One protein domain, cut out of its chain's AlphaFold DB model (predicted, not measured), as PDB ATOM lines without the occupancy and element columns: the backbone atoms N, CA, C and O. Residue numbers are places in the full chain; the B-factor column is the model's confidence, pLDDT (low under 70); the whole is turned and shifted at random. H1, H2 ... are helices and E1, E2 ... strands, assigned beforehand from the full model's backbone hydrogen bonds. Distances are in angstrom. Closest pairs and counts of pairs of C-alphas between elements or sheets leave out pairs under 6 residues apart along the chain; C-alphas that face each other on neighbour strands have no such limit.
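What this domain is: This is residues 4 to 192 of the 195 residues of an uncharacterized protein of Hymenobacter psychrotolerans DSM 18569 (UniProt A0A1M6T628). A strongly twisted five-stranded sheet curls round two helices on its one face, the later part of the long H1 and the short H3, while residues 4 to 20 of H1 stick out. A smaller three-stranded sheet comes near strands E3 and E5 with its strand E4, and its hairpin of E7 and E8 reaches away from the large sheet. The printed part has 189 residues, with three named helices and eight named strands in the order H1 E1 E2 E3 E4 H2 E5 E6 E7 E8 H3, in the mixed class of helices and strands. The large sheet runs E1 E2 E3 E5 E6 and is mixed; the small one runs E4 E8 E7 and is antiparallel. The whole is compact, with a radius of gyration of the C-alphas of 17.8 A and spans of 57 by 49 by 40 A.

Where its parts are: H1, residues 4 to 40, begins at C-alpha (37.182, 34.693, -63.098) and is 53.2 A long. E1 is residues 46 to 49, E2 59 to 63, and E3 66 to 76, 29.6 A long with a bend of 57 degrees at residue 69. E4, residues 83 to 87, leads directly into H2, residues 88 to 92. E5, residues 96 to 105, is 29.1 A long and E6, residues 113 to 121, 24.9 A. E7 is residues 144 to 150; E8, residues 156 to 166, bends by 96 degrees at residue 161. H3, residues 183 to 191, ends at C-alpha (10.631, -0.812, -41.130).

How they stand to each other: E1, E2 and E3 form a meander, each strand the antiparallel neighbour of the one before, with N 48 and O 60 at 2.9 A and N 61 and O 68 at 2.9 A. E3 and E5 are parallel, with N 99 and O 71 at 2.9 A. E5 and E6 form an antiparallel hairpin, with N 100 and O 118 at 2.8 A. H1 and H3 are on the same face of this sheet, two layers. The closest C-alphas of H1 and E3 are those of Glu 22 and Thr 74, 7.1 A apart; those of E6 and H3 are of Tyr 117 and Leu 186, 6.9 A. With residues 32 to 37 alone, H1 touches H3, about perpendicular at 83 degrees, closest at the C-alphas of Leu 33 and Met 183, 6.5 A. H2 only grazes both sheets. E4 and E8 are antiparallel, with N 84 and O 165 at 2.9 A; the hairpin E7 and E8 has N 159 and O 145 at 2.7 A. Every O i to N i+4 pair is within hydrogen-bond range in H1 and H3; H2 has 0 of 1, but 2 of 2 O i to N i+3 pairs.

The domain as a whole: The C-alphas farthest apart, of Asn 42 and Asp 153, are 57.3 A apart. The printed part has no cut; the links E6 to E7 and E8 to H3 are long. Mean pLDDT of the printed part is 87.1, with residues 4 to 17, 148 to 152, 154 to 156 and 174 to 178 under 70.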
ATOM      1  N   ILE A   4      38.494  35.290 -62.813       68.94
ATOM      2  CA  ILE A   4      37.182  34.693 -63.098       68.94
ATOM      3  C   ILE A   4      37.315  33.191 -63.398       68.94
ATOM      4  O   ILE A   4      36.545  32.388 -62.873       68.94
ATOM      5  N   GLU A   5      38.316  32.794 -64.188       59.56
ATOM      6  CA  GLU A   5      38.592  31.384 -64.502       59.56
ATOM      7  C   GLU A   5      39.078  30.607 -63.272       59.56
ATOM      8  O   GLU A   5      38.683  29.459 -63.078       59.56
ATOM      9  N   GLN A   6      39.875  31.240 -62.405       54.69
ATOM     10  CA  GLN A   6      40.318  30.642 -61.141       54.69
ATOM     11  C   GLN A   6      39.149  30.428 -60.169       54.69
ATOM     12  O   GLN A   6      39.002  29.334 -59.627       54.69
ATOM     13  N   ALA A   7      38.267  31.420 -60.001       56.03
ATOM     14  CA  ALA A   7      37.080  31.292 -59.153       56.03
ATOM     15  C   ALA A   7      36.096  30.225 -59.671       56.03
ATOM     16  O   ALA A   7      35.536  29.455 -58.886       56.03
ATOM     17  N   ALA A   8      35.911  30.131 -60.993       53.97
ATOM     18  CA  ALA A   8      35.084  29.097 -61.609       53.97
ATOM     19  C   ALA A   8      35.674  27.690 -61.392       53.97
ATOM     20  O   ALA A   8      34.953  26.781 -60.969       53.97
ATOM     21  N   HIS A   9      36.984  27.522 -61.601       53.56
ATOM     22  CA  HIS A   9      37.680  26.250 -61.394       53.56
ATOM     23  C   HIS A   9      37.624  25.792 -59.927       53.56
ATOM     24  O   HIS A   9      37.267  24.646 -59.652       53.56
ATOM     25  N   GLN A  10      37.859  26.712 -58.987       51.97
ATOM     26  CA  GLN A  10      37.757  26.460 -57.547       51.97
ATOM     27  C   GLN A  10      36.338  26.031 -57.141       51.97
ATOM     28  O   GLN A  10      36.168  25.010 -56.479       51.97
ATOM     29  N   SER A  11      35.305  26.742 -57.612       61.69
ATOM     30  CA  SER A  11      33.903  26.412 -57.298       61.69
ATOM     31  C   SER A  11      33.457  25.052 -57.852       61.69
ATOM     32  O   SER A  11      32.640  24.361 -57.245       61.69
ATOM     33  N   THR A  12      34.020  24.641 -58.990       60.78
ATOM     34  CA  THR A  12      33.728  23.345 -59.616       60.78
ATOM     35  C   THR A  12      34.400  22.210 -58.843       60.78
ATOM     36  O   THR A  12      33.768  21.190 -58.581       60.78
ATOM     37  N   ALA A  13      35.648  22.409 -58.407       55.16
ATOM     38  CA  ALA A  13      36.376  21.458 -57.568       55.16
ATOM     39  C   ALA A  13      35.712  21.265 -56.191       55.16
ATOM     40  O   ALA A  13      35.539  20.132 -55.745       55.16
ATOM     41  N   GLU A  14      35.261  22.349 -55.553       56.84
ATOM     42  CA  GLU A  14      34.505  22.296 -54.293       56.84
ATOM     43  C   GLU A  14      33.160  21.570 -54.457       56.84
ATOM     44  O   GLU A  14      32.776  20.765 -53.605       56.84
ATOM     45  N   SER A  15      32.459  21.798 -55.574       59.81
ATOM     46  CA  SER A  15      31.218  21.086 -55.900       59.81
ATOM     47  C   SER A  15      31.454  19.586 -56.093       59.81
ATOM     48  O   SER A  15      30.719  18.778 -55.531       59.81
ATOM     49  N   LEU A  16      32.490  19.204 -56.847       55.34
ATOM     50  CA  LEU A  16      32.868  17.803 -57.080       55.34
ATOM     51  C   LEU A  16      33.246  17.095 -55.773       55.34
ATOM     52  O   LEU A  16      32.806  15.972 -55.526       55.34
ATOM     53  N   GLN A  17      34.012  17.764 -54.909       66.00
ATOM     54  CA  GLN A  17      34.395  17.232 -53.604       66.00
ATOM     55  C   GLN A  17      33.184  17.063 -52.673       66.00
ATOM     56  O   GLN A  17      33.119  16.085 -51.924       66.00
ATOM     57  N   SER A  18      32.200  17.968 -52.748       73.62
ATOM     58  CA  SER A  18      30.933  17.839 -52.019       73.62
ATOM     59  C   SER A  18      30.135  16.622 -52.491       73.62
ATOM     60  O   SER A  18      29.722  15.818 -51.657       73.62
ATOM     61  N   THR A  19      29.979  16.437 -53.806       80.19
ATOM     62  CA  THR A  19      29.263  15.285 -54.378       80.19
ATOM     63  C   THR A  19      29.952  13.965 -54.041       80.19
ATOM     64  O   THR A  19      29.294  13.022 -53.608       80.19
ATOM     65  N   PHE A  20      31.280  13.901 -54.160       84.88
ATOM     66  CA  PHE A  20      32.044  12.711 -53.783       84.88
ATOM     67  C   PHE A  20      31.845  12.360 -52.303       84.88
ATOM     68  O   PHE A  20      31.588  11.208 -51.952       84.88
ATOM     69  N   HIS A  21      31.912  13.357 -51.416       85.25
ATOM     70  CA  HIS A  21      31.688  13.140 -49.991       85.25
ATOM     71  C   HIS A  21      30.260  12.642 -49.712       85.25
ATOM     72  O   HIS A  21      30.064  11.761 -48.869       85.25
ATOM     73  N   GLU A  22      29.254  13.212 -50.372       87.62
ATOM     74  CA  GLU A  22      27.859  12.781 -50.237       87.62
ATOM     75  C   GLU A  22      27.694  11.317 -50.649       87.62
ATOM     76  O   GLU A  22      27.142  10.536 -49.872       87.62
ATOM     77  N   GLN A  23      28.290  10.917 -51.775       92.00
ATOM     78  CA  GLN A  23      28.301   9.526 -52.221       92.00
ATOM     79  C   GLN A  23      28.983   8.601 -51.210       92.00
ATOM     80  O   GLN A  23      28.433   7.552 -50.890       92.00
ATOM     81  N   VAL A  24      30.152   8.957 -50.666       94.19
ATOM     82  CA  VAL A  24      30.834   8.122 -49.655       94.19
ATOM     83  C   VAL A  24      29.944   7.890 -48.432       94.19
ATOM     84  O   VAL A  24      29.852   6.767 -47.939       94.19
ATOM     85  N   VAL A  25      29.266   8.934 -47.949       95.06
ATOM     86  CA  VAL A  25      28.368   8.824 -46.789       95.06
ATOM     87  C   VAL A  25      27.130   7.994 -47.116       95.06
ATOM     88  O   VAL A  25      26.716   7.196 -46.280       95.06
ATOM     89  N   GLU A  26      26.562   8.136 -48.313       95.94
ATOM     90  CA  GLU A  26      25.442   7.306 -48.761       95.94
ATOM     91  C   GLU A  26      25.822   5.820 -48.813       95.94
ATOM     92  O   GLU A  26      25.096   4.985 -48.278       95.94
ATOM     93  N   HIS A  27      26.975   5.477 -49.395       97.12
ATOM     94  CA  HIS A  27      27.436   4.086 -49.440       97.12
ATOM     95  C   HIS A  27      27.679   3.526 -48.036       97.12
ATOM     96  O   HIS A  27      27.335   2.376 -47.775       97.12
ATOM     97  N   LEU A  28      28.227   4.331 -47.120       97.06
ATOM     98  CA  LEU A  28      28.406   3.915 -45.729       97.06
ATOM     99  C   LEU A  28      27.062   3.699 -45.024       97.06
ATOM    100  O   LEU A  28      26.900   2.697 -44.336       97.06
ATOM    101  N   PHE A  29      26.091   4.588 -45.236       98.25
ATOM    102  CA  PHE A  29      24.731   4.425 -44.724       98.25
ATOM    103  C   PHE A  29      24.092   3.125 -45.223       98.25
ATOM    104  O   PHE A  29      23.574   2.353 -44.418       98.25
ATOM    105  N   ILE A  30      24.172   2.853 -46.531       98.50
ATOM    106  CA  ILE A  30      23.660   1.612 -47.123       98.50
ATOM    107  C   ILE A  30      24.374   0.401 -46.508       98.50
ATOM    108  O   ILE A  30      23.720  -0.558 -46.114       98.50
ATOM    109  N   ALA A  31      25.700   0.448 -46.365       98.38
ATOM    110  CA  ALA A  31      26.465  -0.643 -45.768       98.38
ATOM    111  C   ALA A  31      26.090  -0.895 -44.297       98.38
ATOM    112  O   ALA A  31      25.957  -2.055 -43.908       98.38
ATOM    113  N   GLU A  32      25.924   0.149 -43.478       98.25
ATOM    114  CA  GLU A  32      25.460   0.016 -42.088       98.25
ATOM    115  C   GLU A  32      24.041  -0.562 -42.036       98.25
ATOM    116  O   GLU A  32      23.784  -1.478 -41.258       98.25
ATOM    117  N   LEU A  33      23.142  -0.086 -42.902       98.56
ATOM    118  CA  LEU A  33      21.758  -0.548 -42.958       98.56
ATOM    119  C   LEU A  33      21.661  -2.030 -43.336       98.56
ATOM    120  O   LEU A  33      20.939  -2.781 -42.685       98.56
ATOM    121  N   LEU A  34      22.385  -2.453 -44.376       98.56
ATOM    122  CA  LEU A  34      22.377  -3.838 -44.849       98.56
ATOM    123  C   LEU A  34      22.995  -4.794 -43.824       98.56
ATOM    124  O   LEU A  34      22.472  -5.886 -43.618       98.56
ATOM    125  N   GLN A  35      24.073  -4.382 -43.148       98.19
ATOM    126  CA  GLN A  35      24.658  -5.161 -42.055       98.19
ATOM    127  C   GLN A  35      23.689  -5.297 -40.881       98.19
ATOM    128  O   GLN A  35      23.527  -6.397 -40.362       98.19
ATOM    129  N   GLU A  36      23.024  -4.211 -40.483       97.25
ATOM    130  CA  GLU A  36      22.031  -4.237 -39.407       97.25
ATOM    131  C   GLU A  36      20.855  -5.160 -39.765       97.25
ATOM    132  O   GLU A  36      20.481  -6.037 -38.984       97.25
ATOM    133  N   ALA A  37      20.320  -5.025 -40.980       97.19
ATOM    134  CA  ALA A  37      19.241  -5.867 -41.480       97.19
ATOM    135  C   ALA A  37      19.620  -7.353 -41.446       97.19
ATOM    136  O   ALA A  37      18.898  -8.163 -40.862       97.19
ATOM    137  N   TRP A  38      20.769  -7.699 -42.028       97.31
ATOM    138  CA  TRP A  38      21.192  -9.084 -42.199       97.31
ATOM    139  C   TRP A  38      21.664  -9.717 -40.889       97.31
ATOM    140  O   TRP A  38      21.169 -10.767 -40.490       97.31
ATOM    141  N   LEU A  39      22.609  -9.071 -40.200       97.50
ATOM    142  CA  LEU A  39      23.307  -9.660 -39.056       97.50
ATOM    143  C   LEU A  39      22.513  -9.556 -37.755       97.50
ATOM    144  O   LEU A  39      22.639 -10.441 -36.910       97.50
ATOM    145  N   ARG A  40      21.729  -8.486 -37.561       95.38
ATOM    146  CA  ARG A  40      20.944  -8.302 -36.330       95.38
ATOM    147  C   ARG A  40      19.512  -8.780 -36.480       95.38
ATOM    148  O   ARG A  40      18.999  -9.424 -35.570       95.38
ATOM    149  N   PHE A  41      18.858  -8.431 -37.584       95.62
ATOM    150  CA  PHE A  41      17.422  -8.655 -37.733       95.62
ATOM    151  C   PHE A  41      17.060  -9.861 -38.602       95.62
ATOM    152  O   PHE A  41      15.883 -10.209 -38.664       95.62
ATOM    153  N   ASN A  42      18.037 -10.516 -39.241       96.12
ATOM    154  CA  ASN A  42      17.808 -11.610 -40.188       96.12
ATOM    155  C   ASN A  42      16.787 -11.226 -41.282       96.12
ATOM    156  O   ASN A  42      15.882 -11.987 -41.629       96.12
ATOM    157  N   ARG A  43      16.902  -9.993 -41.789       95.69
ATOM    158  CA  ARG A  43      16.060  -9.431 -42.849       95.69
ATOM    159  C   ARG A  43      16.906  -9.049 -44.055       95.69
ATOM    160  O   ARG A  43      18.072  -8.683 -43.932       95.69
ATOM    161  N   VAL A  44      16.279  -9.086 -45.223       97.00
ATOM    162  CA  VAL A  44      16.836  -8.541 -46.462       97.00
ATOM    163  C   VAL A  44      16.215  -7.169 -46.695       97.00
ATOM    164  O   VAL A  44      15.015  -6.994 -46.481       97.00
ATOM    165  N   VAL A  45      17.044  -6.203 -47.084       98.31
ATOM    166  CA  VAL A  45      16.594  -4.879 -47.519       98.31
ATOM    167  C   VAL A  45      16.967  -4.718 -48.985       98.31
ATOM    168  O   VAL A  45      18.149  -4.800 -49.327       98.31
ATOM    169  N   GLU A  46      15.982  -4.467 -49.840       98.31
ATOM    170  CA  GLU A  46      16.236  -4.074 -51.223       98.31
ATOM    171  C   GLU A  46      16.512  -2.569 -51.288       98.31
ATOM    172  O   GLU A  46      15.811  -1.759 -50.675       98.31
ATOM    173  N   VAL A  47      17.546  -2.183 -52.038       98.06
ATOM    174  CA  VAL A  47      17.972  -0.787 -52.191       98.06
ATOM    175  C   VAL A  47      17.878  -0.402 -53.657       98.06
ATOM    176  O   VAL A  47      18.588  -0.943 -54.501       98.06
ATOM    177  N   MET A  48      17.023   0.569 -53.957       96.38
ATOM    178  CA  MET A  48      16.811   1.092 -55.303       96.38
ATOM    179  C   MET A  48      17.187   2.573 -55.343       96.38
ATOM    180  O   MET A  48      16.837   3.341 -54.444       96.38
ATOM    181  N   ARG A  49      17.884   2.992 -56.402       91.38
ATOM    182  CA  ARG A  49      18.212   4.400 -56.669       91.38
ATOM    183  C   ARG A  49      17.296   4.952 -57.752       91.38
ATOM    184  O   ARG A  49      16.995   4.252 -58.716       91.38
ATOM    185  N   SER A  50      16.870   6.203 -57.605       81.19
ATOM    186  CA  SER A  50      16.130   6.878 -58.672       81.19
ATOM    187  C   SER A  50      17.087   7.256 -59.800       81.19
ATOM    188  O   SER A  50      18.062   7.962 -59.561       81.19
ATOM    189  N   GLU A  51      16.809   6.822 -61.028       79.88
ATOM    190  CA  GLU A  51      17.576   7.257 -62.206       79.88
ATOM    191  C   GLU A  51      17.346   8.749 -62.499       79.88
ATOM    192  O   GLU A  51      18.253   9.464 -62.922       79.88
ATOM    193  N   VAL A  52      16.134   9.236 -62.213       76.75
ATOM    194  CA  VAL A  52      15.734  10.634 -62.399       76.75
ATOM    195  C   VAL A  52      15.235  11.206 -61.076       76.75
ATOM    196  O   VAL A  52      14.302  10.673 -60.470       76.75
ATOM    197  N   ASP A  53      15.806  12.324 -60.629       70.56
ATOM    198  CA  ASP A  53      15.336  13.031 -59.432       70.56
ATOM    199  C   ASP A  53      14.114  13.913 -59.749       70.56
ATOM    200  O   ASP A  53      14.204  15.130 -59.901       70.56
ATOM    201  N   ALA A  54      12.949  13.280 -59.899       75.94
ATOM    202  CA  ALA A  54      11.692  13.987 -60.159       75.94
ATOM    203  C   ALA A  54      10.930  14.371 -58.877       75.94
ATOM    204  O   ALA A  54      10.084  15.264 -58.898       75.94
ATOM    205  N   TYR A  55      11.198  13.691 -57.758       79.81
ATOM    206  CA  TYR A  55      10.379  13.793 -56.544       79.81
ATOM    207  C   TYR A  55      11.184  14.043 -55.261       79.81
ATOM    208  O   TYR A  55      10.589  14.103 -54.182       79.81
ATOM    209  N   GLY A  56      12.503  14.238 -55.358       84.56
ATOM    210  CA  GLY A  56      13.334  14.695 -54.249       84.56
ATOM    211  C   GLY A  56      13.641  13.637 -53.192       84.56
ATOM    212  O   GLY A  56      13.846  14.017 -52.039       84.56
ATOM    213  N   TYR A  57      13.646  12.351 -53.552       92.25
ATOM    214  CA  TYR A  57      14.182  11.263 -52.726       92.25
ATOM    215  C   TYR A  57      15.408  10.654 -53.407       92.25
ATOM    216  O   TYR A  57      15.478  10.600 -54.631       92.25
ATOM    217  N   ASP A  58      16.348  10.176 -52.602       93.12
ATOM    218  CA  ASP A  58      17.629   9.644 -53.065       93.12
ATOM    219  C   ASP A  58      17.565   8.113 -53.196       93.12
ATOM    220  O   ASP A  58      18.058   7.538 -54.167       93.12
ATOM    221  N   LEU A  59      16.880   7.450 -52.253       95.88
ATOM    222  CA  LEU A  59      16.728   5.994 -52.206       95.88
ATOM    223  C   LEU A  59      15.263   5.580 -52.079       95.88
ATOM    224  O   LEU A  59      14.464   6.244 -51.414       95.88
ATOM    225  N   VAL A  60      14.936   4.427 -52.650       97.19
ATOM    226  CA  VAL A  60      13.796   3.616 -52.224       97.19
ATOM    227  C   VAL A  60      14.356   2.392 -51.517       97.19
ATOM    228  O   VAL A  60      15.259   1.734 -52.029       97.19
ATOM    229  N   LEU A  61      13.848   2.125 -50.321       98.25
ATOM    230  CA  LEU A  61      14.216   0.961 -49.527       98.25
ATOM    231  C   LEU A  61      12.983   0.091 -49.343       98.25
ATOM    232  O   LEU A  61      11.913   0.622 -49.049       98.25
ATOM    233  N   GLU A  62      13.131  -1.216 -49.473       98.00
ATOM    234  CA  GLU A  62      12.072  -2.178 -49.179       98.00
ATOM    235  C   GLU A  62      12.584  -3.195 -48.162       98.00
ATOM    236  O   GLU A  62      13.748  -3.589 -48.209       98.00
ATOM    237  N   CYS A  63      11.739  -3.559 -47.198       97.69
ATOM    238  CA  CYS A  63      11.996  -4.667 -46.292       97.69
ATOM    239  C   CYS A  63      10.670  -5.293 -45.846       97.69
ATOM    240  O   CYS A  63       9.867  -4.626 -45.188       97.69
ATOM    241  N   GLN A  64      10.452  -6.572 -46.158       94.25
ATOM    242  CA  GLN A  64       9.280  -7.352 -45.716       94.25
ATOM    243  C   GLN A  64       7.919  -6.699 -46.045       94.25
ATOM    244  O   GLN A  64       7.005  -6.660 -45.222       94.25
ATOM    245  N   GLY A  65       7.777  -6.162 -47.251       94.94
ATOM    246  CA  GLY A  65       6.592  -5.467 -47.751       94.94
ATOM    247  C   GLY A  65       6.521  -3.985 -47.375       94.94
ATOM    248  O   GLY A  65       5.618  -3.282 -47.834       94.94
ATOM    249  N   ILE A  66       7.450  -3.477 -46.559       96.88
ATOM    250  CA  ILE A  66       7.483  -2.067 -46.166       96.88
ATOM    251  C   ILE A  66       8.435  -1.306 -47.078       96.88
ATOM    252  O   ILE A  66       9.651  -1.451 -46.992       96.88
ATOM    253  N   VAL A  67       7.867  -0.415 -47.890       97.25
ATOM    254  CA  VAL A  67       8.614   0.496 -48.764       97.25
ATOM    255  C   VAL A  67       8.827   1.845 -48.078       97.25
ATOM    256  O   VAL A  67       7.902   2.384 -47.470       97.25
ATOM    257  N   ARG A  68      10.014   2.441 -48.230       97.94
ATOM    258  CA  ARG A  68      10.366   3.805 -47.809       97.94
ATOM    259  C   ARG A  68      10.978   4.589 -48.963       97.94
ATOM    260  O   ARG A  68      11.950   4.150 -49.560       97.94
ATOM    261  N   HIS A  69      10.439   5.776 -49.236       97.56
ATOM    262  CA  HIS A  69      11.019   6.750 -50.164       97.56
ATOM    263  C   HIS A  69      11.834   7.745 -49.342       97.56
ATOM    264  O   HIS A  69      11.273   8.605 -48.658       97.56
ATOM    265  N   VAL A  70      13.152   7.591 -49.353       97.62
ATOM    266  CA  VAL A  70      14.052   8.264 -48.421       97.62
ATOM    267  C   VAL A  70      14.764   9.415 -49.107       97.62
ATOM    268  O   VAL A  70      15.550   9.214 -50.029       97.62
ATOM    269  N   GLN A  71      14.544  10.627 -48.603       96.56
ATOM    270  CA  GLN A  71      15.441  11.742 -48.870       96.56
ATOM    271  C   GLN A  71      16.580  11.738 -47.845       96.56
ATOM    272  O   GLN A  71      16.353  11.836 -46.636       96.56
ATOM    273  N   LEU A  72      17.813  11.664 -48.323       96.44
ATOM    274  CA  LEU A  72      19.018  11.743 -47.523       96.44
ATOM    275  C   LEU A  72      19.447  13.200 -47.349       96.44
ATOM    276  O   LEU A  72      19.377  14.046 -48.247       96.44
ATOM    277  N   LYS A  73      19.897  13.511 -46.137       95.25
ATOM    278  CA  LYS A  73      20.579  14.765 -45.812       95.25
ATOM    279  C   LYS A  73      21.811  14.457 -45.001       95.25
ATOM    280  O   LYS A  73      21.759  13.633 -44.100       95.25
ATOM    281  N   THR A  74      22.889  15.187 -45.248       93.56
ATOM    282  CA  THR A  74      24.166  14.927 -44.586       93.56
ATOM    283  C   THR A  74      24.737  16.212 -44.002       93.56
ATOM    284  O   THR A  74      24.743  17.265 -44.635       93.56
ATOM    285  N   SER A  75      25.245  16.158 -42.771       92.12
ATOM    286  CA  SER A  75      25.978  17.279 -42.159       92.12
ATOM    287  C   SER A  75      27.044  16.771 -41.197       92.12
ATOM    288  O   SER A  75      26.899  15.678 -40.653       92.12
ATOM    289  N   ARG A  76      28.101  17.556 -40.964       90.25
ATOM    290  CA  ARG A  76      29.083  17.234 -39.919       90.25
ATOM    291  C   ARG A  76      28.392  17.242 -38.560       90.25
ATOM    292  O   ARG A  76      27.393  17.948 -38.390       90.25
ATOM    293  N   GLN A  77      28.881  16.454 -37.612       86.25
ATOM    294  CA  GLN A  77      28.275  16.319 -36.289       86.25
ATOM    295  C   GLN A  77      28.116  17.682 -35.596       86.25
ATOM    296  O   GLN A  77      27.018  18.020 -35.149       86.25
ATOM    297  N   ASP A  78      29.166  18.491 -35.652       83.00
ATOM    298  CA  ASP A  78      29.319  19.840 -35.099       83.00
ATOM    299  C   ASP A  78      28.775  20.970 -35.994       83.00
ATOM    300  O   ASP A  78      28.839  22.141 -35.623       83.00
ATOM    301  N   ALA A  79      28.214  20.654 -37.166       84.88
ATOM    302  CA  ALA A  79      27.693  21.678 -38.064       84.88
ATOM    303  C   ALA A  79      26.578  22.499 -37.394       84.88
ATOM    304  O   ALA A  79      25.598  21.938 -36.894       84.88
ATOM    305  N   ALA A  80      26.670  23.829 -37.507       80.44
ATOM    306  CA  ALA A  80      25.667  24.783 -37.018       80.44
ATOM    307  C   ALA A  80      24.302  24.676 -37.733       80.44
ATOM    308  O   ALA A  80      23.335  25.339 -37.357       80.44
ATOM    309  N   THR A  81      24.202  23.851 -38.780       82.12
ATOM    310  CA  THR A  81      22.964  23.607 -39.518       82.12
ATOM    311  C   THR A  81      21.873  23.086 -38.582       82.12
ATOM    312  O   THR A  81      21.891  21.938 -38.144       82.12
ATOM    313  N   SER A  82      20.881  23.933 -38.320       87.19
ATOM    314  CA  SER A  82      19.726  23.641 -37.465       87.19
ATOM    315  C   SER A  82      18.453  23.319 -38.254       87.19
ATOM    316  O   SER A  82      17.395  23.104 -37.662       87.19
ATOM    317  N   ARG A  83      18.529  23.293 -39.590       92.31
ATOM    318  CA  ARG A  83      17.394  23.071 -40.492       92.31
ATOM    319  C   ARG A  83      17.822  22.398 -41.789       92.31
ATOM    320  O   ARG A  83      18.909  22.679 -42.288       92.31
ATOM    321  N   GLN A  84      16.944  21.575 -42.348       95.19
ATOM    322  CA  GLN A  84      17.126  20.919 -43.641       95.19
ATOM    323  C   GLN A  84      16.106  21.418 -44.657       95.19
ATOM    324  O   GLN A  84      14.971  21.739 -44.307       95.19
ATOM    325  N   LYS A  85      16.523  21.487 -45.925       94.94
ATOM    326  CA  LYS A  85      15.619  21.753 -47.048       94.94
ATOM    327  C   LYS A  85      14.987  20.427 -47.464       94.94
ATOM    328  O   LYS A  85      15.707  19.572 -47.970       94.94
ATOM    329  N   VAL A  86      13.683  20.274 -47.280       95.62
ATOM    330  CA  VAL A  86      12.929  19.067 -47.651       95.62
ATOM    331  C   VAL A  86      12.030  19.379 -48.842       95.62
ATOM    332  O   VAL A  86      11.425  20.455 -48.894       95.62
ATOM    333  N   GLY A  87      11.997  18.473 -49.818       93.88
ATOM    334  CA  GLY A  87      11.173  18.623 -51.018       93.88
ATOM    335  C   GLY A  87       9.698  18.382 -50.719       93.88
ATOM    336  O   GLY A  87       9.344  17.377 -50.112       93.88
ATOM    337  N   VAL A  88       8.819  19.278 -51.171       93.75
ATOM    338  CA  VAL A  88       7.363  19.129 -50.996       93.75
ATOM    339  C   VAL A  88       6.850  17.882 -51.723       93.75
ATOM    340  O   VAL A  88       5.993  17.181 -51.195       93.75
ATOM    341  N   ALA A  89       7.427  17.556 -52.884       93.81
ATOM    342  CA  ALA A  89       7.069  16.378 -53.674       93.81
ATOM    343  C   ALA A  89       7.232  15.052 -52.906       93.81
ATOM    344  O   ALA A  89       6.483  14.110 -53.163       93.81
ATOM    345  N   LEU A  90       8.117  14.995 -51.905       95.19
ATOM    346  CA  LEU A  90       8.289  13.827 -51.036       95.19
ATOM    347  C   LEU A  90       6.995  13.457 -50.290       95.19
ATOM    348  O   LEU A  90       6.744  12.280 -50.047       95.19
ATOM    349  N   CYS A  91       6.140  14.441 -49.984       94.62
ATOM    350  CA  CYS A  91       4.854  14.226 -49.308       94.62
ATOM    351  C   CYS A  91       3.845  13.465 -50.176       94.62
ATOM    352  O   CYS A  91       2.888  12.908 -49.655       94.62
ATOM    353  N   THR A  92       4.048  13.444 -51.497       93.94
ATOM    354  CA  THR A  92       3.174  12.720 -52.435       93.94
ATOM    355  C   THR A  92       3.502  11.232 -52.512       93.94
ATOM    356  O   THR A  92       2.758  10.465 -53.119       93.94
ATOM    357  N   LYS A  93       4.622  10.804 -51.914       95.38
ATOM    358  CA  LYS A  93       5.033   9.404 -51.920       95.38
ATOM    359  C   LYS A  93       4.322   8.628 -50.817       95.38
ATOM    360  O   LYS A  93       4.205   9.140 -49.703       95.38
ATOM    361  N   PRO A  94       3.923   7.371 -51.092       94.06
ATOM    362  CA  PRO A  94       3.141   6.567 -50.154       94.06
ATOM    363  C   PRO A  94       3.877   6.334 -48.834       94.06
ATOM    364  O   PRO A  94       3.240   6.166 -47.804       94.06
ATOM    365  N   SER A  95       5.214   6.389 -48.837       96.44
ATOM    366  CA  SER A  95       5.995   6.364 -47.604       96.44
ATOM    367  C   SER A  95       7.245   7.238 -47.658       96.44
ATOM    368  O   SER A  95       8.373   6.759 -47.559       96.44
ATOM    369  N   GLY A  96       7.039   8.537 -47.882       97.19
ATOM    370  CA  GLY A  96       8.106   9.536 -47.837       97.19
ATOM    371  C   GLY A  96       8.676   9.738 -46.430       97.19
ATOM    372  O   GLY A  96       7.931   9.892 -45.462       97.19
ATOM    373  N   CYS A  97      10.001   9.800 -46.312       98.12
ATOM    374  CA  CYS A  97      10.681  10.201 -45.083       98.12
ATOM    375  C   CYS A  97      12.047  10.828 -45.371       98.12
ATOM    376  O   CYS A  97      12.604  10.693 -46.459       98.12
ATOM    377  N   VAL A  98      12.606  11.501 -44.370       98.25
ATOM    378  CA  VAL A  98      13.942  12.092 -44.424       98.25
ATOM    379  C   VAL A  98      14.831  11.410 -43.396       98.25
ATOM    380  O   VAL A  98      14.488  11.356 -42.212       98.25
ATOM    381  N   VAL A  99      16.000  10.959 -43.842       98.25
ATOM    382  CA  VAL A  99      17.084  10.515 -42.965       98.25
ATOM    383  C   VAL A  99      18.180  11.563 -43.017       98.25
ATOM    384  O   VAL A  99      18.800  11.805 -44.053       98.25
ATOM    385  N   TRP A 100      18.408  12.216 -41.883       97.06
ATOM    386  CA  TRP A 100      19.490  13.170 -41.727       97.06
ATOM    387  C   TRP A 100      20.666  12.513 -41.006       97.06
ATOM    388  O   TRP A 100      20.662  12.317 -39.793       97.06
ATOM    389  N   ILE A 101      21.694  12.214 -41.793       96.38
ATOM    390  CA  ILE A 101      22.957  11.616 -41.395       96.38
ATOM    391  C   ILE A 101      23.873  12.699 -40.810       96.38
ATOM    392  O   ILE A 101      24.276  13.675 -41.465       96.38
ATOM    393  N   LYS A 102      24.218  12.528 -39.539       93.69
ATOM    394  CA  LYS A 102      25.271  13.266 -38.852       93.69
ATOM    395  C   LYS A 102      26.539  12.430 -38.952       93.69
ATOM    396  O   LYS A 102      26.547  11.264 -38.585       93.69
ATOM    397  N   ARG A 103      27.607  13.025 -39.477       92.31
ATOM    398  CA  ARG A 103      28.889  12.338 -39.664       92.31
ATOM    399  C   ARG A 103      29.982  12.950 -38.806       92.31
ATOM    400  O   ARG A 103      30.065  14.178 -38.691       92.31
ATOM    401  N   LYS A 104      30.866  12.107 -38.298       91.44
ATOM    402  CA  LYS A 104      32.090  12.505 -37.606       91.44
ATOM    403  C   LYS A 104      33.244  11.666 -38.119       91.44
ATOM    404  O   LYS A 104      33.100  10.465 -38.294       91.44
ATOM    405  N   GLU A 105      34.379  12.298 -38.362       89.88
ATOM    406  CA  GLU A 105      35.609  11.574 -38.662       89.88
ATOM    407  C   GLU A 105      36.161  10.971 -37.369       89.88
ATOM    408  O   GLU A 105      36.380  11.686 -36.385       89.88
ATOM    409  N   ASP A 106      36.377   9.659 -37.368       85.62
ATOM    410  CA  ASP A 106      37.201   9.003 -36.368       85.62
ATOM    411  C   ASP A 106      38.669   9.182 -36.760       85.62
ATOM    412  O   ASP A 106      39.147   8.607 -37.738       85.62
ATOM    413  N   LYS A 107      39.366  10.026 -35.996       81.38
ATOM    414  CA  LYS A 107      40.778  10.356 -36.210       81.38
ATOM    415  C   LYS A 107      41.743   9.359 -35.556       81.38
ATOM    416  O   LYS A 107      42.942   9.616 -35.556       81.38
ATOM    417  N   SER A 108      41.239   8.256 -34.996       82.50
ATOM    418  CA  SER A 108      42.071   7.109 -34.612       82.50
ATOM    419  C   SER A 108      42.648   6.399 -35.844       82.50
ATOM    420  O   SER A 108      42.366   6.763 -36.989       82.50
ATOM    421  N   ASP A 109      43.413   5.334 -35.615       73.06
ATOM    422  CA  ASP A 109      44.073   4.554 -36.670       73.06
ATOM    423  C   ASP A 109      43.108   3.983 -37.721       73.06
ATOM    424  O   ASP A 109      43.503   3.726 -38.857       73.06
ATOM    425  N   THR A 110      41.824   3.838 -37.382       76.62
ATOM    426  CA  THR A 110      40.809   3.291 -38.293       76.62
ATOM    427  C   THR A 110      40.457   4.224 -39.456       76.62
ATOM    428  O   THR A 110      40.059   3.731 -40.514       76.62
ATOM    429  N   LYS A 111      40.602   5.551 -39.287       85.94
ATOM    430  CA  LYS A 111      40.300   6.589 -40.297       85.94
ATOM    431  C   LYS A 111      38.959   6.369 -41.016       85.94
ATOM    432  O   LYS A 111      38.887   6.348 -42.248       85.94
ATOM    433  N   ARG A 112      37.885   6.176 -40.246       89.31
ATOM    434  CA  ARG A 112      36.516   5.962 -40.755       89.31
ATOM    435  C   ARG A 112      35.584   7.114 -40.392       89.31
ATOM    436  O   ARG A 112      35.848   7.874 -39.465       89.31
ATOM    437  N   PHE A 113      34.456   7.214 -41.090       91.94
ATOM    438  CA  PHE A 113      33.331   8.006 -40.599       91.94
ATOM    439  C   PHE A 113      32.539   7.202 -39.569       91.94
ATOM    440  O   PHE A 113      32.298   6.013 -39.756       91.94
ATOM    441  N   LYS A 114      32.104   7.876 -38.507       92.69
ATOM    442  CA  LYS A 114      31.036   7.432 -37.612       92.69
ATOM    443  C   LYS A 114      29.763   8.166 -37.985       92.69
ATOM    444  O   LYS A 114      29.791   9.394 -38.145       92.69
ATOM    445  N   LEU A 115      28.678   7.417 -38.126       94.88
ATOM    446  CA  LEU A 115      27.371   7.947 -38.468       94.88
ATOM    447  C   LEU A 115      26.439   7.899 -37.258       94.88
ATOM    448  O   LEU A 115      26.451   6.960 -36.465       94.88
ATOM    449  N   SER A 116      25.619   8.931 -37.128       94.81
ATOM    450  CA  SER A 116      24.431   8.924 -36.286       94.81
ATOM    451  C   SER A 116      23.275   9.537 -37.061       94.81
ATOM    452  O   SER A 116      23.466  10.303 -38.013       94.81
ATOM    453  N   TYR A 117      22.056   9.187 -36.671       96.44
ATOM    454  CA  TYR A 117      20.891   9.442 -37.505       96.44
ATOM    455  C   TYR A 117      19.856  10.312 -36.809       96.44
ATOM    456  O   TYR A 117      19.686  10.291 -35.588       96.44
ATOM    457  N   LEU A 118      19.151  11.092 -37.615       96.38
ATOM    458  CA  LEU A 118      17.936  11.796 -37.246       96.38
ATOM    459  C   LEU A 118      16.871  11.440 -38.282       96.38
ATOM    460  O   LEU A 118      17.155  11.421 -39.479       96.38
ATOM    461  N   PHE A 119      15.647  11.193 -37.836       97.62
ATOM    462  CA  PHE A 119      14.548  10.762 -38.694       97.62
ATOM    463  C   PHE A 119      13.420  11.790 -38.701       97.62
ATOM    464  O   PHE A 119      13.073  12.354 -37.664       97.62
ATOM    465  N   PHE A 120      12.833  12.028 -39.869       97.69
ATOM    466  CA  PHE A 120      11.626  12.830 -40.024       97.69
ATOM    467  C   PHE A 120      10.675  12.130 -40.991       97.69
ATOM    468  O   PHE A 120      10.933  12.039 -42.189       97.69
ATOM    469  N   GLY A 121       9.578  11.615 -40.453       97.06
ATOM    470  CA  GLY A 121       8.628  10.782 -41.172       97.06
ATOM    471  C   GLY A 121       7.544  10.273 -40.238       97.06
ATOM    472  O   GLY A 121       7.693  10.335 -39.017       97.06
ATOM    473  N   ASN A 122       6.463   9.771 -40.826       96.94
ATOM    474  CA  ASN A 122       5.434   9.043 -40.095       96.94
ATOM    475  C   ASN A 122       5.805   7.550 -39.992       96.94
ATOM    476  O   ASN A 122       6.889   7.125 -40.416       96.94
ATOM    477  N   SER A 123       4.902   6.751 -39.424       96.50
ATOM    478  CA  SER A 123       5.055   5.301 -39.261       96.50
ATOM    479  C   SER A 123       5.442   4.575 -40.565       96.50
ATOM    480  O   SER A 123       5.213   5.100 -41.660       96.50
ATOM    481  N   PRO A 124       6.036   3.370 -40.472       96.88
ATOM    482  CA  PRO A 124       6.320   2.515 -41.628       96.88
ATOM    483  C   PRO A 124       5.128   2.397 -42.583       96.88
ATOM    484  O   PRO A 124       3.995   2.214 -42.145       96.88
ATOM    485  N   GLY A 125       5.375   2.583 -43.882       95.50
ATOM    486  CA  GLY A 125       4.337   2.539 -44.919       95.50
ATOM    487  C   GLY A 125       3.399   3.752 -44.978       95.50
ATOM    488  O   GLY A 125       2.540   3.790 -45.851       95.50
ATOM    489  N   GLN A 126       3.555   4.750 -44.098       97.38
ATOM    490  CA  GLN A 126       2.720   5.959 -44.096       97.38
ATOM    491  C   GLN A 126       3.418   7.138 -44.786       97.38
ATOM    492  O   GLN A 126       4.644   7.272 -44.654       97.38
ATOM    493  N   PRO A 127       2.665   8.013 -45.481       96.81
ATOM    494  CA  PRO A 127       3.219   9.172 -46.170       96.81
ATOM    495  C   PRO A 127       3.768  10.197 -45.177       96.81
ATOM    496  O   PRO A 127       3.354  10.250 -44.016       96.81
ATOM    497  N   LEU A 128       4.686  11.049 -45.639       96.31
ATOM    498  CA  LEU A 128       5.179  12.179 -44.851       96.31
ATOM    499  C   LEU A 128       4.037  13.160 -44.553       96.31
ATOM    500  O   LEU A 128       3.184  13.401 -45.406       96.31
ATOM    501  N   GLN A 129       4.045  13.778 -43.368       94.25
ATOM    502  CA  GLN A 129       3.123  14.876 -43.068       94.25
ATOM    503  C   GLN A 129       3.261  16.020 -44.085       94.25
ATOM    504  O   GLN A 129       4.355  16.284 -44.589       94.25
ATOM    505  N   SER A 130       2.161  16.726 -44.356       94.50
ATOM    506  CA  SER A 130       2.180  17.850 -45.294       94.50
ATOM    507  C   SER A 130       3.177  18.919 -44.853       94.50
ATOM    508  O   SER A 130       3.132  19.419 -43.730       94.50
ATOM    509  N   LEU A 131       4.055  19.320 -45.772       94.75
ATOM    510  CA  LEU A 131       4.977  20.436 -45.557       94.75
ATOM    511  C   LEU A 131       4.364  21.804 -45.900       94.75
ATOM    512  O   LEU A 131       5.030  22.829 -45.764       94.75
ATOM    513  N   LEU A 132       3.114  21.820 -46.369       93.44
ATOM    514  CA  LEU A 132       2.367  23.026 -46.740       93.44
ATOM    515  C   LEU A 132       1.332  23.433 -45.680       93.44
ATOM    516  O   LEU A 132       0.538  24.334 -45.925       93.44
ATOM    517  N   GLU A 133       1.325  22.763 -44.528       91.81
ATOM    518  CA  GLU A 133       0.412  23.047 -43.418       91.81
ATOM    519  C   GLU A 133       0.544  24.504 -42.941       91.81
ATOM    520  O   GLU A 133       1.654  25.011 -42.735       91.81
ATOM    521  N   ILE A 134      -0.604  25.160 -42.767       92.31
ATOM    522  CA  ILE A 134      -0.731  26.516 -42.231       92.31
ATOM    523  C   ILE A 134      -1.209  26.410 -40.782       92.31
ATOM    524  O   ILE A 134      -2.176  25.706 -40.500       92.31
ATOM    525  N   GLU A 135      -0.513  27.082 -39.869       91.25
ATOM    526  CA  GLU A 135      -0.883  27.151 -38.456       91.25
ATOM    527  C   GLU A 135      -2.066  28.109 -38.238       91.25
ATOM    528  O   GLU A 135      -2.433  28.897 -39.112       91.25
ATOM    529  N   ALA A 136      -2.674  28.063 -37.049       91.50
ATOM    530  CA  ALA A 136      -3.847  28.876 -36.713       91.50
ATOM    531  C   ALA A 136      -3.601  30.396 -36.825       91.50
ATOM    532  O   ALA A 136      -4.547  31.156 -37.008       91.50
ATOM    533  N   ASP A 137      -2.343  30.838 -36.742       92.81
ATOM    534  CA  ASP A 137      -1.942  32.239 -36.903       92.81
ATOM    535  C   ASP A 137      -1.761  32.668 -38.377       92.81
ATOM    536  O   ASP A 137      -1.307  33.781 -38.651       92.81
ATOM    537  N   GLY A 138      -2.097  31.789 -39.327       91.88
ATOM    538  CA  GLY A 138      -2.010  32.033 -40.766       91.88
ATOM    539  C   GLY A 138      -0.614  31.841 -41.363       91.88
ATOM    540  O   GLY A 138      -0.430  32.090 -42.557       91.88
ATOM    541  N   LYS A 139       0.382  31.402 -40.581       90.00
ATOM    542  CA  LYS A 139       1.755  31.202 -41.071       90.00
ATOM    543  C   LYS A 139       2.022  29.749 -41.456       90.00
ATOM    544  O   LYS A 139       1.469  28.831 -40.856       90.00
ATOM    545  N   PRO A 140       2.912  29.500 -42.432       91.12
ATOM    546  CA  PRO A 140       3.309  28.142 -42.757       91.12
ATOM    547  C   PRO A 140       4.124  27.538 -41.611       91.12
ATOM    548  O   PRO A 140       5.153  28.091 -41.210       91.12
ATOM    549  N   LYS A 141       3.715  26.351 -41.158       93.31
ATOM    550  CA  LYS A 141       4.430  25.549 -40.150       93.31
ATOM    551  C   LYS A 141       5.882  25.293 -40.551       93.31
ATOM    552  O   LYS A 141       6.804  25.351 -39.736       93.31
ATOM    553  N   PHE A 142       6.096  25.052 -41.845       94.88
ATOM    554  CA  PHE A 142       7.417  24.922 -42.445       94.88
ATOM    555  C   PHE A 142       7.668  26.100 -43.399       94.88
ATOM    556  O   PHE A 142       7.011  26.196 -44.433       94.88
ATOM    557  N   PRO A 143       8.618  27.003 -43.102       92.62
ATOM    558  CA  PRO A 143       8.906  28.139 -43.976       92.62
ATOM    559  C   PRO A 143       9.444  27.713 -45.345       92.62
ATOM    560  O   PRO A 143      10.102  26.677 -45.473       92.62
ATOM    561  N   GLU A 144       9.237  28.535 -46.371       91.31
ATOM    562  CA  GLU A 144       9.809  28.295 -47.698       91.31
ATOM    563  C   GLU A 144      11.335  28.458 -47.683       91.31
ATOM    564  O   GLU A 144      11.894  29.309 -46.985       91.31
ATOM    565  N   ALA A 145      12.044  27.626 -48.448       86.31
ATOM    566  CA  ALA A 145      13.486  27.788 -48.599       86.31
ATOM    567  C   ALA A 145      13.801  28.873 -49.636       86.31
ATOM    568  O   ALA A 145      13.112  28.992 -50.642       86.31
ATOM    569  N   THR A 146      14.898  29.606 -49.461       82.81
ATOM    570  CA  THR A 146      15.395  30.559 -50.462       82.81
ATOM    571  C   THR A 146      16.576  29.993 -51.255       82.81
ATOM    572  O   THR A 146      17.264  29.038 -50.842       82.81
ATOM    573  N   HIS A 147      16.791  30.551 -52.445       74.69
ATOM    574  CA  HIS A 147      18.020  30.370 -53.207       74.69
ATOM    575  C   HIS A 147      19.203  30.984 -52.456       74.69
ATOM    576  O   HIS A 147      19.046  31.920 -51.686       74.69
ATOM    577  N   THR A 148      20.393  30.427 -52.668       65.56
ATOM    578  CA  THR A 148      21.635  30.899 -52.036       65.56
ATOM    579  C   THR A 148      22.269  32.069 -52.785       65.56
ATOM    580  O   THR A 148      23.103  32.760 -52.219       65.56
ATOM    581  N   LYS A 149      21.889  32.282 -54.052       67.31
ATOM    582  CA  LYS A 149      22.313  33.429 -54.857       67.31
ATOM    583  C   LYS A 149      21.146  34.414 -54.969       67.31
ATOM    584  O   LYS A 149      20.030  33.953 -55.244       67.31
ATOM    585  N   PRO A 150      21.374  35.719 -54.755       53.69
ATOM    586  CA  PRO A 150      20.367  36.725 -55.043       53.69
ATOM    587  C   PRO A 150      20.081  36.757 -56.549       53.69
ATOM    588  O   PRO A 150      20.906  36.369 -57.378       53.69
ATOM    589  N   SER A 151      18.874  37.184 -56.894       66.81
ATOM    590  CA  SER A 151      18.484  37.536 -58.255       66.81
ATOM    591  C   SER A 151      19.277  38.749 -58.750       66.81
ATOM    592  O   SER A 151      19.990  39.399 -57.981       66.81
ATOM    593  N   LYS A 152      19.136  39.071 -60.041       66.94
ATOM    594  CA  LYS A 152      19.751  40.264 -60.643       66.94
ATOM    595  C   LYS A 152      19.357  41.562 -59.918       66.94
ATOM    596  O   LYS A 152      20.155  42.489 -59.898       66.94
ATOM    597  N   ASP A 153      18.205  41.568 -59.250       70.31
ATOM    598  CA  ASP A 153      17.664  42.715 -58.512       70.31
ATOM    599  C   ASP A 153      18.057  42.714 -57.020       70.31
ATOM    600  O   ASP A 153      17.490  43.449 -56.217       70.31
ATOM    601  N   GLY A 154      18.987  41.844 -56.602       65.31
ATOM    602  CA  GLY A 154      19.469  41.756 -55.215       65.31
ATOM    603  C   GLY A 154      18.575  40.951 -54.260       65.31
ATOM    604  O   GLY A 154      18.996  40.636 -53.148       65.31
ATOM    605  N   ASN A 155      17.379  40.538 -54.692       68.31
ATOM    606  CA  ASN A 155      16.433  39.768 -53.876       68.31
ATOM    607  C   ASN A 155      16.685  38.257 -53.948       68.31
ATOM    608  O   ASN A 155      16.926  37.717 -55.027       68.31
ATOM    609  N   TYR A 156      16.560  37.530 -52.836       69.00
ATOM    610  CA  TYR A 156      16.651  36.066 -52.845       69.00
ATOM    611  C   TYR A 156      15.349  35.424 -53.320       69.00
ATOM    612  O   TYR A 156      14.316  35.524 -52.661       69.00
ATOM    613  N   ASN A 157      15.413  34.692 -54.431       72.38
ATOM    614  CA  ASN A 157      14.254  33.968 -54.940       72.38
ATOM    615  C   ASN A 157      13.854  32.825 -54.002       72.38
ATOM    616  O   ASN A 157      14.699  32.120 -53.439       72.38
ATOM    617  N   VAL A 158      12.550  32.610 -53.875       77.56
ATOM    618  CA  VAL A 158      11.970  31.528 -53.083       77.56
ATOM    619  C   VAL A 158      11.938  30.229 -53.889       77.56
ATOM    620  O   VAL A 158      11.591  30.214 -55.068       77.56
ATOM    621  N   ARG A 159      12.256  29.109 -53.239       75.62
ATOM    622  CA  ARG A 159      12.093  27.749 -53.760       75.62
ATOM    623  C   ARG A 159      10.745  27.207 -53.308       75.62
ATOM    624  O   ARG A 159      10.674  26.500 -52.307       75.62
ATOM    625  N   LYS A 160       9.682  27.505 -54.061       77.38
ATOM    626  CA  LYS A 160       8.305  27.076 -53.734       77.38
ATOM    627  C   LYS A 160       8.170  25.562 -53.510       77.38
ATOM    628  O   LYS A 160       7.368  25.146 -52.686       77.38
ATOM    629  N   ALA A 161       8.995  24.748 -54.172       87.00
ATOM    630  CA  ALA A 161       9.016  23.291 -54.021       87.00
ATOM    631  C   ALA A 161       9.783  22.779 -52.782       87.00
ATOM    632  O   ALA A 161       9.828  21.573 -52.552       87.00
ATOM    633  N   MET A 162      10.403  23.660 -51.987       90.88
ATOM    634  CA  MET A 162      11.241  23.288 -50.845       90.88
ATOM    635  C   MET A 162      10.777  23.985 -49.569       90.88
ATOM    636  O   MET A 162      10.448  25.175 -49.557       90.88
ATOM    637  N   ARG A 163      10.808  23.250 -48.462       94.94
ATOM    638  CA  ARG A 163      10.431  23.735 -47.132       94.94
ATOM    639  C   ARG A 163      11.580  23.533 -46.150       94.94
ATOM    640  O   ARG A 163      12.398  22.629 -46.312       94.94
ATOM    641  N   LEU A 164      11.683  24.412 -45.159       95.19
ATOM    642  CA  LEU A 164      12.711  24.375 -44.124       95.19
ATOM    643  C   LEU A 164      12.185  23.618 -42.906       95.19
ATOM    644  O   LEU A 164      11.423  24.160 -42.107       95.19
ATOM    645  N   VAL A 165      12.647  22.382 -42.730       95.50
ATOM    646  CA  VAL A 165      12.318  21.562 -41.561       95.50
ATOM    647  C   VAL A 165      13.408  21.747 -40.511       95.50
ATOM    648  O   VAL A 165      14.578  21.428 -40.736       95.50
ATOM    649  N   ARG A 166      13.039  22.312 -39.358       94.06
ATOM    650  CA  ARG A 166      13.963  22.534 -38.234       94.06
ATOM    651  C   ARG A 166      14.324  21.210 -37.563       94.06
ATOM    652  O   ARG A 166      13.485  20.322 -37.450       94.06
ATOM    653  N   LYS A 167      15.544  21.123 -37.027       91.12
ATOM    654  CA  LYS A 167      16.081  19.949 -36.320       91.12
ATOM    655  C   LYS A 167      15.156  19.446 -35.204       91.12
ATOM    656  O   LYS A 167      15.077  18.249 -34.993       91.12
ATOM    657  N   GLN A 168      14.412  20.339 -34.547       90.56
ATOM    658  CA  GLN A 168      13.439  19.993 -33.500       90.56
ATOM    659  C   GLN A 168      12.290  19.077 -33.962       90.56
ATOM    660  O   GLN A 168      11.647  18.454 -33.122       90.56
ATOM    661  N   HIS A 169      12.007  19.021 -35.269       93.25
ATOM    662  CA  HIS A 169      10.986  18.133 -35.831       93.25
ATOM    663  C   HIS A 169      11.524  16.736 -36.136       93.25
ATOM    664  O   HIS A 169      10.735  15.842 -36.420       93.25
ATOM    665  N   PHE A 170      12.841  16.541 -36.081       94.31
ATOM    666  CA  PHE A 170      13.445  15.230 -36.242       94.31
ATOM    667  C   PHE A 170      13.488  14.496 -34.900       94.31
ATOM    668  O   PHE A 170      13.639  15.110 -33.839       94.31
ATOM    669  N   VAL A 171      13.400  13.172 -34.963       93.25
ATOM    670  CA  VAL A 171      13.603  12.273 -33.826       93.25
ATOM    671  C   VAL A 171      14.986  11.607 -33.906       93.25
ATOM    672  O   VAL A 171      15.502  11.437 -35.009       93.25
ATOM    673  N   PRO A 172      15.607  11.236 -32.770       88.75
ATOM    674  CA  PRO A 172      15.184  11.564 -31.415       88.75
ATOM    675  C   PRO A 172      15.275  13.075 -31.191       88.75
ATOM    676  O   PRO A 172      16.129  13.751 -31.771       88.75
ATOM    677  N   LYS A 173      14.397  13.618 -30.338       77.44
ATOM    678  CA  LYS A 173      14.554  15.007 -29.898       77.44
ATOM    679  C   LYS A 173      15.896  15.091 -29.183       77.44
ATOM    680  O   LYS A 173      16.096  14.451 -28.153       77.44
ATOM    681  N   VAL A 174      16.832  15.841 -29.755       59.97
ATOM    682  CA  VAL A 174      18.158  16.044 -29.167       59.97
ATOM    683  C   VAL A 174      18.012  17.024 -28.004       59.97
ATOM    684  O   VAL A 174      18.282  18.214 -28.132       59.97
ATOM    685  N   SER A 175      17.516  16.536 -26.872       49.81
ATOM    686  CA  SER A 175      17.685  17.182 -25.576       49.81
ATOM    687  C   SER A 175      19.016  16.719 -24.988       49.81
ATOM    688  O   SER A 175      19.281  15.521 -24.955       49.81
ATOM    689  N   GLN A 176      19.848  17.664 -24.541       41.03
ATOM    690  CA  GLN A 176      21.021  17.409 -23.693       41.03
ATOM    691  C   GLN A 176      21.998  16.332 -24.222       41.03
ATOM    692  O   GLN A 176      22.130  15.251 -23.663       41.03
ATOM    693  N   GLY A 177      22.719  16.631 -25.306       51.38
ATOM    694  CA  GLY A 177      23.956  15.906 -25.638       51.38
ATOM    695  C   GLY A 177      23.831  14.547 -26.345       51.38
ATOM    696  O   GLY A 177      24.863  13.990 -26.704       51.38
ATOM    697  N   LYS A 178      22.629  14.017 -26.623       54.88
ATOM    698  CA  LYS A 178      22.499  12.815 -27.477       54.88
ATOM    699  C   LYS A 178      22.899  13.111 -28.932       54.88
ATOM    700  O   LYS A 178      22.327  13.986 -29.578       54.88
ATOM    701  N   GLU A 179      23.867  12.357 -29.456       70.88
ATOM    702  CA  GLU A 179      24.507  12.587 -30.764       70.88
ATOM    703  C   GLU A 179      23.625  12.222 -31.982       70.88
ATOM    704  O   GLU A 179      23.965  12.563 -33.115       70.88
ATOM    705  N   GLY A 180      22.470  11.591 -31.762       83.38
ATOM    706  CA  GLY A 180      21.570  11.031 -32.777       83.38
ATOM    707  C   GLY A 180      21.119   9.633 -32.347       83.38
ATOM    708  O   GLY A 180      21.461   9.195 -31.248       83.38
ATOM    709  N   MET A 181      20.337   8.948 -33.178       92.88
ATOM    710  CA  MET A 181      20.026   7.530 -32.976       92.88
ATOM    711  C   MET A 181      21.044   6.625 -33.680       92.88
ATOM    712  O   MET A 181      21.735   7.069 -34.604       92.88
ATOM    713  N   THR A 182      21.124   5.372 -33.237       94.88
ATOM    714  CA  THR A 182      21.939   4.321 -33.871       94.88
ATOM    715  C   THR A 182      21.278   3.804 -35.155       94.88
ATOM    716  O   THR A 182      20.117   4.118 -35.428       94.88
ATOM    717  N   MET A 183      21.990   2.994 -35.948       96.75
ATOM    718  CA  MET A 183      21.375   2.307 -37.092       96.75
ATOM    719  C   MET A 183      20.265   1.344 -36.642       96.75
ATOM    720  O   MET A 183      19.211   1.300 -37.265       96.75
ATOM    721  N   THR A 184      20.450   0.651 -35.515       95.56
ATOM    722  CA  THR A 184      19.441  -0.237 -34.916       95.56
ATOM    723  C   THR A 184      18.130   0.507 -34.630       95.56
ATOM    724  O   THR A 184      17.044   0.043 -34.986       95.56
ATOM    725  N   ASP A 185      18.222   1.697 -34.028       95.12
ATOM    726  CA  ASP A 185      17.058   2.552 -33.788       95.12
ATOM    727  C   ASP A 185      16.426   2.991 -35.117       95.12
ATOM    728  O   ASP A 185      15.213   2.881 -35.300       95.12
ATOM    729  N   LEU A 186      17.246   3.464 -36.065       97.56
ATOM    730  CA  LEU A 186      16.774   3.952 -37.360       97.56
ATOM    731  C   LEU A 186      16.059   2.860 -38.156       97.56
ATOM    732  O   LEU A 186      15.019   3.137 -38.754       97.56
ATOM    733  N   PHE A 187      16.571   1.631 -38.137       97.62
ATOM    734  CA  PHE A 187      15.943   0.481 -38.779       97.62
ATOM    735  C   PHE A 187      14.497   0.309 -38.302       97.62
ATOM    736  O   PHE A 187      13.591   0.134 -39.114       97.62
ATOM    737  N   THR A 188      14.258   0.481 -36.998       95.50
ATOM    738  CA  THR A 188      12.912   0.420 -36.410       95.50
ATOM    739  C   THR A 188      12.005   1.544 -36.919       95.50
ATOM    740  O   THR A 188      10.823   1.327 -37.171       95.50
ATOM    741  N   TYR A 189      12.533   2.753 -37.129       96.50
ATOM    742  CA  TYR A 189      11.758   3.838 -37.746       96.50
ATOM    743  C   TYR A 189      11.467   3.580 -39.225       96.50
ATOM    744  O   TYR A 189      10.388   3.928 -39.710       96.50
ATOM    745  N   LEU A 190      12.405   2.975 -39.954       97.62
ATOM    746  CA  LEU A 190      12.241   2.672 -41.372       97.62
ATOM    747  C   LEU A 190      11.232   1.537 -41.588       97.62
ATOM    748  O   LEU A 190      10.319   1.706 -42.395       97.62
ATOM    749  N   PHE A 191      11.337   0.442 -40.835       97.44
ATOM    750  CA  PHE A 191      10.631  -0.812 -41.130       97.44
ATOM    751  C   PHE A 191       9.810  -1.374 -39.964       97.44
ATOM    752  O   PHE A 191       9.253  -2.462 -40.064       97.44
ATOM    753  N   GLY A 192       9.693  -0.643 -38.857       92.81
ATOM    754  CA  GLY A 192       9.003  -1.122 -37.663       92.81
ATOM    755  C   GLY A 192       9.864  -2.072 -36.825       92.81
ATOM    756  O   GLY A 192      11.006  -2.365 -37.183       92.81
TER     757      GLY A 192